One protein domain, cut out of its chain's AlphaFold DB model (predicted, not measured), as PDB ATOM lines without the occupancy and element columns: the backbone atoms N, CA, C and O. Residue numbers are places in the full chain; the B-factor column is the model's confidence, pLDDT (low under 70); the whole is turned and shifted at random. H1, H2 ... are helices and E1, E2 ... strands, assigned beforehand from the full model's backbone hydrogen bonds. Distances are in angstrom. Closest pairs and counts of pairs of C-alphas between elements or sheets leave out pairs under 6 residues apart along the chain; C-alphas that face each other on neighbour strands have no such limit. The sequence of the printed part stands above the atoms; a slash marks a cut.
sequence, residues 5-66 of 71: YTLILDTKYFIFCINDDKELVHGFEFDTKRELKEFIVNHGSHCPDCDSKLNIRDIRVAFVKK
ATOM      1  N   TYR A   5     -19.697  13.538  -0.306       73.56
ATOM      2  CA  TYR A   5     -19.528  13.652  -1.755       73.56
ATOM      3  C   TYR A   5     -18.420  14.635  -2.170       73.56
ATOM      4  O   TYR A   5     -17.843  14.480  -3.239       73.56
ATOM      5  N   THR A   6     -18.081  15.619  -1.333       78.12
ATOM      6  CA  THR A   6     -17.013  16.600  -1.606       78.12
ATOM      7  C   THR A   6     -15.619  15.966  -1.650       78.12
ATOM      8  O   THR A   6     -14.699  16.544  -2.221       78.12
ATOM      9  N   LEU A   7     -15.458  14.753  -1.109       83.31
ATOM     10  CA  LEU A   7     -14.205  13.995  -1.163       83.31
ATOM     11  C   LEU A   7     -13.973  13.318  -2.518       83.31
ATOM     12  O   LEU A   7     -12.837  12.992  -2.847       83.31
ATOM     13  N   ILE A   8     -15.033  13.100  -3.297       88.25
ATOM     14  CA  ILE A   8     -14.994  12.305  -4.535       88.25
ATOM     15  C   ILE A   8     -15.455  13.079  -5.771       88.25
ATOM     16  O   ILE A   8     -15.158  12.654  -6.887       88.25
ATOM     17  N   LEU A   9     -16.163  14.195  -5.592       90.19
ATOM     18  CA  LEU A   9     -16.664  15.038  -6.672       90.19
ATOM     19  C   LEU A   9     -16.088  16.452  -6.569       90.19
ATOM     20  O   LEU A   9     -16.087  17.051  -5.494       90.19
ATOM     21  N   ASP A  10     -15.676  16.991  -7.710       91.75
ATOM     22  CA  ASP A  10     -15.511  18.420  -7.941       91.75
ATOM     23  C   ASP A  10     -16.771  19.006  -8.575       91.75
ATOM     24  O   ASP A  10     -17.622  18.300  -9.125       91.75
ATOM     25  N   THR A  11     -16.906  20.325  -8.475       93.38
ATOM     26  CA  THR A  11     -17.987  21.074  -9.116       93.38
ATOM     27  C   THR A  11     -17.396  21.974 -10.187       93.38
ATOM     28  O   THR A  11     -16.493  22.747  -9.898       93.38
ATOM     29  N   LYS A  12     -17.936  21.898 -11.399       96.44
ATOM     30  CA  LYS A  12     -17.578  22.753 -12.529       96.44
ATOM     31  C   LYS A  12     -18.750  23.646 -12.898       96.44
ATOM     32  O   LYS A  12     -19.907  23.216 -12.846       96.44
ATOM     33  N   TYR A  13     -18.454  24.878 -13.279       97.88
ATOM     34  CA  TYR A  13     -19.430  25.873 -13.702       97.88
ATOM     35  C   TYR A  13     -19.194  26.229 -15.160       97.88
ATOM     36  O   TYR A  13     -18.061  26.492 -15.547       97.88
ATOM     37  N   PHE A  14     -20.265  26.288 -15.945       97.88
ATOM     38  CA  PHE A  14     -20.194  26.628 -17.359       97.88
ATOM     39  C   PHE A  14     -21.138  27.775 -17.688       97.88
ATOM     40  O   PHE A  14     -22.287  27.803 -17.236       97.88
ATOM     41  N   ILE A  15     -20.665  28.697 -18.518       97.62
ATOM     42  CA  ILE A  15     -21.487  29.740 -19.130       97.62
ATOM     43  C   ILE A  15     -21.218  29.779 -20.627       97.62
ATOM     44  O   ILE A  15     -20.089  29.577 -21.070       97.62
ATOM     45  N   PHE A  16     -22.268  30.047 -21.393       97.75
ATOM     46  CA  PHE A  16     -22.211  30.122 -22.847       97.75
ATOM     47  C   PHE A  16     -22.664  31.500 -23.314       97.75
ATOM     48  O   PHE A  16     -23.493  32.136 -22.653       97.75
ATOM     49  N   CYS A  17     -22.150  31.974 -24.444       97.00
ATOM     50  CA  CYS A  17     -22.717  33.147 -25.100       97.00
ATOM     51  C   CYS A  17     -24.023  32.800 -25.833       97.00
ATOM     52  O   CYS A  17     -24.291  31.649 -26.172       97.00
ATOM     53  N   ILE A  18     -24.863  33.807 -26.054       96.06
ATOM     54  CA  ILE A  18     -26.074  33.704 -26.866       96.06
ATOM     55  C   ILE A  18     -25.679  34.102 -28.284       96.06
ATOM     56  O   ILE A  18     -25.404  35.273 -28.527       96.06
ATOM     57  N   ASN A  19     -25.633  33.128 -29.189       92.94
ATOM     58  CA  ASN A  19     -25.372  33.344 -30.606       92.94
ATOM     59  C   ASN A  19     -26.507  32.714 -31.427       92.94
ATOM     60  O   ASN A  19     -26.988  31.632 -31.078       92.94
ATOM     61  N   ASP A  20     -26.946  33.408 -32.476       88.75
ATOM     62  CA  ASP A  20     -27.978  32.912 -33.393       88.75
ATOM     63  C   ASP A  20     -27.458  31.722 -34.207       88.75
ATOM     64  O   ASP A  20     -28.206  30.788 -34.509       88.75
ATOM     65  N   ASP A  21     -26.156  31.724 -34.498       91.44
ATOM     66  CA  ASP A  21     -25.463  30.572 -35.044       91.44
ATOM     67  C   ASP A  21     -24.986  29.659 -33.909       91.44
ATOM     68  O   ASP A  21     -24.123  30.009 -33.099       91.44
ATOM     69  N   LYS A  22     -25.555  28.451 -33.864       87.81
ATOM     70  CA  LYS A  22     -25.243  27.445 -32.844       87.81
ATOM     71  C   LYS A  22     -23.808  26.936 -32.934       87.81
ATOM     72  O   LYS A  22     -23.292  26.468 -31.922       87.81
ATOM     73  N   GLU A  23     -23.179  27.006 -34.105       91.12
ATOM     74  CA  GLU A  23     -21.789  26.582 -34.290       91.12
ATOM     75  C   GLU A  23     -20.794  27.617 -33.745       91.12
ATOM     76  O   GLU A  23     -19.644  27.285 -33.474       91.12
ATOM     77  N   LEU A  24     -21.250  28.851 -33.508       91.38
ATOM     78  CA  LEU A  24     -20.445  29.970 -33.010       91.38
ATOM     79  C   LEU A  24     -20.708  30.283 -31.526       91.38
ATOM     80  O   LEU A  24     -20.468  31.402 -31.057       91.38
ATOM     81  N   VAL A  25     -21.246  29.318 -30.777       96.31
ATOM     82  CA  VAL A  25     -21.466  29.446 -29.333       96.31
ATOM     83  C   VAL A  25     -20.174  29.126 -28.583       96.31
ATOM     84  O   VAL A  25     -19.730  27.981 -28.542       96.31
ATOM     85  N   HIS A  26     -19.607  30.134 -27.922       96.81
ATOM     86  CA  HIS A  26     -18.453  29.974 -27.040       96.81
ATOM     87  C   HIS A  26     -18.894  29.552 -25.638       96.81
ATOM     88  O   HIS A  26     -19.860  30.094 -25.090       96.81
ATOM     89  N   GLY A  27     -18.174  28.588 -25.063       96.56
ATOM     90  CA  GLY A  27     -18.378  28.086 -23.709       96.56
ATOM     91  C   GLY A  27     -17.139  28.294 -22.850       96.56
ATOM     92  O   GLY A  27     -16.023  28.054 -23.302       96.56
ATOM     93  N   PHE A  28     -17.349  28.705 -21.604       97.69
ATOM     94  CA  PHE A  28     -16.288  28.934 -20.625       97.69
ATOM     95  C   PHE A  28     -16.521  28.048 -19.402       97.69
ATOM     96  O   PHE A  28     -17.663  27.904 -18.963       97.69
ATOM     97  N   GLU A  29     -15.445  27.478 -18.863       97.94
ATOM     98  CA  GLU A  29     -15.446  26.585 -17.701       97.94
ATOM     99  C   GLU A  29     -14.738  27.245 -16.512       97.94
ATOM    100  O   GLU A  29     -13.707  27.895 -16.681       97.94
ATOM    101  N   PHE A  30     -15.279  27.049 -15.308       97.75
ATOM    102  CA  PHE A  30     -14.710  27.550 -14.056       97.75
ATOM    103  C   PHE A  30     -14.793  26.501 -12.948       97.75
ATOM    104  O   PHE A  30     -15.769  25.745 -12.866       97.75
ATOM    105  N   ASP A  31     -13.816  26.512 -12.046       96.12
ATOM    106  CA  ASP A  31     -13.754  25.618 -10.886       96.12
ATOM    107  C   ASP A  31     -14.553  26.167  -9.705       96.12
ATOM    108  O   ASP A  31     -15.057  25.427  -8.858       96.12
ATOM    109  N   THR A  32     -14.710  27.490  -9.639       96.25
ATOM    110  CA  THR A  32     -15.409  28.138  -8.532       96.25
ATOM    111  C   THR A  32     -16.475  29.124  -8.996       96.25
ATOM    112  O   THR A  32     -16.355  29.812 -10.009       96.25
ATOM    113  N   LYS A  33     -17.523  29.290  -8.175       96.06
ATOM    114  CA  LYS A  33     -18.519  30.362  -8.370       96.06
ATOM    115  C   LYS A  33     -17.886  31.754  -8.383       96.06
ATOM    116  O   LYS A  33     -18.444  32.667  -8.986       96.06
ATOM    117  N   ARG A  34     -16.770  31.932  -7.664       97.75
ATOM    118  CA  ARG A  34     -16.052  33.205  -7.590       97.75
ATOM    119  C   ARG A  34     -15.453  33.554  -8.949       97.75
ATOM    120  O   ARG A  34     -15.733  34.641  -9.433       97.75
ATOM    121  N   GLU A  35     -14.731  32.622  -9.566       98.12
ATOM    122  CA  GLU A  35     -14.142  32.802 -10.901       98.12
ATOM    123  C   GLU A  35     -15.206  33.117 -11.952       98.12
ATOM    124  O   GLU A  35     -15.073  34.096 -12.680       98.12
ATOM    125  N   LEU A  36     -16.314  32.366 -11.969       97.50
ATOM    126  CA  LEU A  36     -17.439  32.650 -12.864       97.50
ATOM    127  C   LEU A  36     -17.975  34.079 -12.670       97.50
ATOM    128  O   LEU A  36     -18.231  34.798 -13.635       97.50
ATOM    129  N   LYS A  37     -18.176  34.501 -11.416       96.94
ATOM    130  CA  LYS A  37     -18.687  35.841 -11.107       96.94
ATOM    131  C   LYS A  37     -17.706  36.922 -11.554       96.94
ATOM    132  O   LYS A  37     -18.132  37.902 -12.159       96.94
ATOM    133  N   GLU A  38     -16.424  36.756 -11.247       97.94
ATOM    134  CA  GLU A  38     -15.363  37.679 -11.657       97.94
ATOM    135  C   GLU A  38     -15.292  37.779 -13.182       97.94
ATOM    136  O   GLU A  38     -15.268  38.887 -13.711       97.94
ATOM    137  N   PHE A  39     -15.391  36.656 -13.897       97.75
ATOM    138  CA  PHE A  39     -15.457  36.632 -15.357       97.75
ATOM    139  C   PHE A  39     -16.628  37.460 -15.907       97.75
ATOM    140  O   PHE A  39     -16.413  38.314 -16.768       97.75
ATOM    141  N   ILE A  40     -17.847  37.262 -15.390       96.50
ATOM    142  CA  ILE A  40     -19.044  38.002 -15.837       96.50
ATOM    143  C   ILE A  40     -18.900  39.505 -15.567       96.50
ATOM    144  O   ILE A  40     -19.282  40.320 -16.411       96.50
ATOM    145  N   VAL A  41     -18.374  39.878 -14.397       96.00
ATOM    146  CA  VAL A  41     -18.192  41.284 -14.001       96.00
ATOM    147  C   VAL A  41     -17.124  41.956 -14.862       96.00
ATOM    148  O   VAL A  41     -17.372  43.042 -15.383       96.00
ATOM    149  N   ASN A  42     -15.979  41.304 -15.061       96.44
ATOM    150  CA  ASN A  42     -14.850  41.862 -15.806       96.44
ATOM    151  C   ASN A  42     -15.177  42.091 -17.286       96.44
ATOM    152  O   ASN A  42     -14.688  43.053 -17.868       96.44
ATOM    153  N   HIS A  43     -16.033  41.254 -17.876       94.44
ATOM    154  CA  HIS A  43     -16.435  41.369 -19.283       94.44
ATOM    155  C   HIS A  43     -17.812  42.021 -19.472       94.44
ATOM    156  O   HIS A  43     -18.397  41.948 -20.549       94.44
ATOM    157  N   GLY A  44     -18.387  42.630 -18.427       92.62
ATOM    158  CA  GLY A  44     -19.659  43.351 -18.537       92.62
ATOM    159  C   GLY A  44     -20.819  42.493 -19.055       92.62
ATOM    160  O   GLY A  44     -21.686  43.001 -19.761       92.62
ATOM    161  N   SER A  45     -20.848  41.195 -18.731       92.19
ATOM    162  CA  SER A  45     -21.807  40.208 -19.264       92.19
ATOM    163  C   SER A  45     -21.758  39.970 -20.787       92.19
ATOM    164  O   SER A  45     -22.742  39.475 -21.347       92.19
ATOM    165  N   HIS A  46     -20.638  40.270 -21.449       96.56
ATOM    166  CA  HIS A  46     -20.391  39.969 -22.865       96.56
ATOM    167  C   HIS A  46     -19.297  38.906 -23.022       96.56
ATOM    168  O   HIS A  46     -18.473  38.686 -22.134       96.56
ATOM    169  N   CYS A  47     -19.350  38.182 -24.132       96.38
ATOM    170  CA  CYS A  47     -18.371  37.174 -24.499       96.38
ATOM    171  C   CYS A  47     -17.088  37.862 -24.987       96.38
ATOM    172  O   CYS A  47     -17.175  38.674 -25.904       96.38
ATOM    173  N   PRO A  48     -15.906  37.530 -24.443       96.12
ATOM    174  CA  PRO A  48     -14.649  38.147 -24.874       96.12
ATOM    175  C   PRO A  48     -14.268  37.821 -26.326       96.12
ATOM    176  O   PRO A  48     -13.544  38.595 -26.944       96.12
ATOM    177  N   ASP A  49     -14.763  36.706 -26.874       95.12
ATOM    178  CA  ASP A  49     -14.325  36.202 -28.181       95.12
ATOM    179  C   ASP A  49     -15.181  36.716 -29.348       95.12
ATOM    180  O   ASP A  49     -14.693  36.848 -30.468       95.12
ATOM    181  N   CYS A  50     -16.463  37.011 -29.108       94.19
ATOM    182  CA  CYS A  50     -17.388  37.453 -30.161       94.19
ATOM    183  C   CYS A  50     -18.288  38.627 -29.778       94.19
ATOM    184  O   CYS A  50     -19.212  38.941 -30.527       94.19
ATOM    185  N   ASP A  51     -18.082  39.223 -28.601       94.62
ATOM    186  CA  ASP A  51     -18.866  40.341 -28.054       94.62
ATOM    187  C   ASP A  51     -20.377  40.058 -27.904       94.62
ATOM    188  O   ASP A  51     -21.172  40.914 -27.526       94.62
ATOM    189  N   SER A  52     -20.811  38.819 -28.145       95.81
ATOM    190  CA  SER A  52     -22.199  38.409 -27.947       95.81
ATOM    191  C   SER A  52     -22.528  38.321 -26.458       95.81
ATOM    192  O   SER A  52     -21.674  38.032 -25.620       95.81
ATOM    193  N   LYS A  53     -23.794  38.523 -26.096       97.00
ATOM    194  CA  LYS A  53     -24.222  38.510 -24.692       97.00
ATOM    195  C   LYS A  53     -23.997  37.140 -24.040       97.00
ATOM    196  O   LYS A  53     -24.373  36.118 -24.605       97.00
ATOM    197  N   LEU A  54     -23.468  37.103 -22.818       97.44
ATOM    198  CA  LEU A  54     -23.404  35.873 -22.023       97.44
ATOM    199  C   LEU A  54     -24.802  35.461 -21.541       97.44
ATOM    200  O   LEU A  54     -25.589  36.287 -21.064       97.44
ATOM    201  N   ASN A  55     -25.106  34.164 -21.591       96.50
ATOM    202  CA  ASN A  55     -26.357  33.611 -21.087       96.50
ATOM    203  C   ASN A  55     -26.320  33.434 -19.561       96.50
ATOM    204  O   ASN A  55     -26.373  32.329 -19.031       96.50
ATOM    205  N   ILE A  56     -26.270  34.547 -18.830       94.75
ATOM    206  CA  ILE A  56     -26.222  34.566 -17.357       94.75
ATOM    207  C   ILE A  56     -27.463  33.949 -16.681       94.75
ATOM    208  O   ILE A  56     -27.466  33.752 -15.469       94.75
ATOM    209  N   ARG A  57     -28.534  33.680 -17.444       95.19
ATOM    210  CA  ARG A  57     -29.753  33.008 -16.964       95.19
ATOM    211  C   ARG A  57     -29.684  31.483 -17.094       95.19
ATOM    212  O   ARG A  57     -30.491  30.813 -16.459       95.19
ATOM    213  N   ASP A  58     -28.741  30.955 -17.875       95.56
ATOM    214  CA  ASP A  58     -28.483  29.521 -18.066       95.56
ATOM    215  C   ASP A  58     -27.021  29.205 -17.713       95.56
ATOM    216  O   ASP A  58     -26.194  28.876 -18.565       95.56
ATOM    217  N   ILE A  59     -26.685  29.358 -16.432       96.44
ATOM    218  CA  ILE A  59     -25.408  28.878 -15.897       96.44
ATOM    219  C   ILE A  59     -25.562  27.390 -15.607       96.44
ATOM    220  O   ILE A  59     -26.399  26.990 -14.792       96.44
ATOM    221  N   ARG A  60     -24.721  26.569 -16.235       97.12
ATOM    222  CA  ARG A  60     -24.734  25.120 -16.035       97.12
ATOM    223  C   ARG A  60     -23.742  24.724 -14.957       97.12
ATOM    224  O   ARG A  60     -22.686  25.332 -14.805       97.12
ATOM    225  N   VAL A  61     -24.089  23.680 -14.216       96.00
ATOM    226  CA  VAL A  61     -23.253  23.117 -13.155       96.00
ATOM    227  C   VAL A  61     -23.092  21.632 -13.427       96.00
ATOM    228  O   VAL A  61     -24.089  20.937 -13.616       96.00
ATOM    229  N   ALA A  62     -21.854  21.147 -13.439       94.56
ATOM    230  CA  ALA A  62     -21.557  19.723 -13.508       94.56
ATOM    231  C   ALA A  62     -20.835  19.270 -12.241       94.56
ATOM    232  O   ALA A  62     -20.038  20.010 -11.666       94.56
ATOM    233  N   PHE A  63     -21.100  18.032 -11.834       93.00
ATOM    234  CA  PHE A  63     -20.313  17.343 -10.821       93.00
ATOM    235  C   PHE A  63     -19.401  16.356 -11.533       93.00
ATOM    236  O   PHE A  63     -19.885  15.463 -12.230       93.00
ATOM    237  N   VAL A  64     -18.094  16.532 -11.388       92.00
ATOM    238  CA  VAL A  64     -17.086  15.689 -12.038       92.00
ATOM    239  C   VAL A  64     -16.372  14.863 -10.982       92.00
ATOM    240  O   VAL A  64     -16.178  15.319  -9.861       92.00
ATOM    241  N   LYS A  65     -16.017  13.621 -11.304       91.06
ATOM    242  CA  LYS A  65     -15.250  12.789 -10.376       91.06
ATOM    243  C   LYS A  65     -13.852  13.387 -10.222       91.06
ATOM    244  O   LYS A  65     -13.220  13.700 -11.224       91.06
ATOM    245  N   LYS A  66     -13.373  13.497  -8.984       88.62
ATOM    246  CA  LYS A  66     -11.980  13.854  -8.702       88.62
ATOM    247  C   LYS A  66     -11.057  12.800  -9.296       88.62
ATOM    248  O   LYS A  66     -11.261  11.605  -9.046       88.62
TER     249      LYS A  66
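AT A GLANCE: This is residues 5 to 66 of the 71 residues of an uncharacterized protein of Paenibacillus phyllosphaerae (UniProt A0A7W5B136). A three-stranded antiparallel sheet, order E2 - E1 - E3, is covered on one face by a single helix, H1, in two layers. The 62 printed residues, under half in named elements, run E1, E2, H1, E3, of mixed class. The whole is elongated, 39 by 24 by 18 A, and only just compact, close to loose, with radius of gyration of the C-alphas 12.7 A.

IN THESE COORDINATES: E1, residues 9 to 16, spans 22.8 A from C-alpha 9 at (-16.664, 15.038, -6.672). E2 is residues 27 to 30, 10.3 A; H1 is residues 33 to 42, 14.2 A. E3, residues 60 to 65, 16.6 A, ends at (-15.250, 12.789, -10.376).

HOW THE PARTS SIT: E1 and E2 form a hairpin, with N 30 and O 13 2.8 A apart. E1 and E3 are antiparallel, with N 12 and O 62 2.8 A apart. H1 is on the sheet, over E2, at a height of 9.7 A; their closest C-alphas, of Phe 30 and Leu 36, are 5.9 A apart. It runs along the strands, only just, at 29 degrees to E2 on the local plane. Every O i to N i+4 pair in H1 is within hydrogen-bond range. E2, H1 and E3 form a split strand-helix-strand unit, two strands running the same way with E1 between them, its crossover right-handed.

THE WHOLE: The C-alphas of Leu 7 and Asp 20 are farthest apart, 39.8 A. H1 to E3 is a long link of 17 residues. The printed part has no cut, and no printed residue is under 70 in pLDDT.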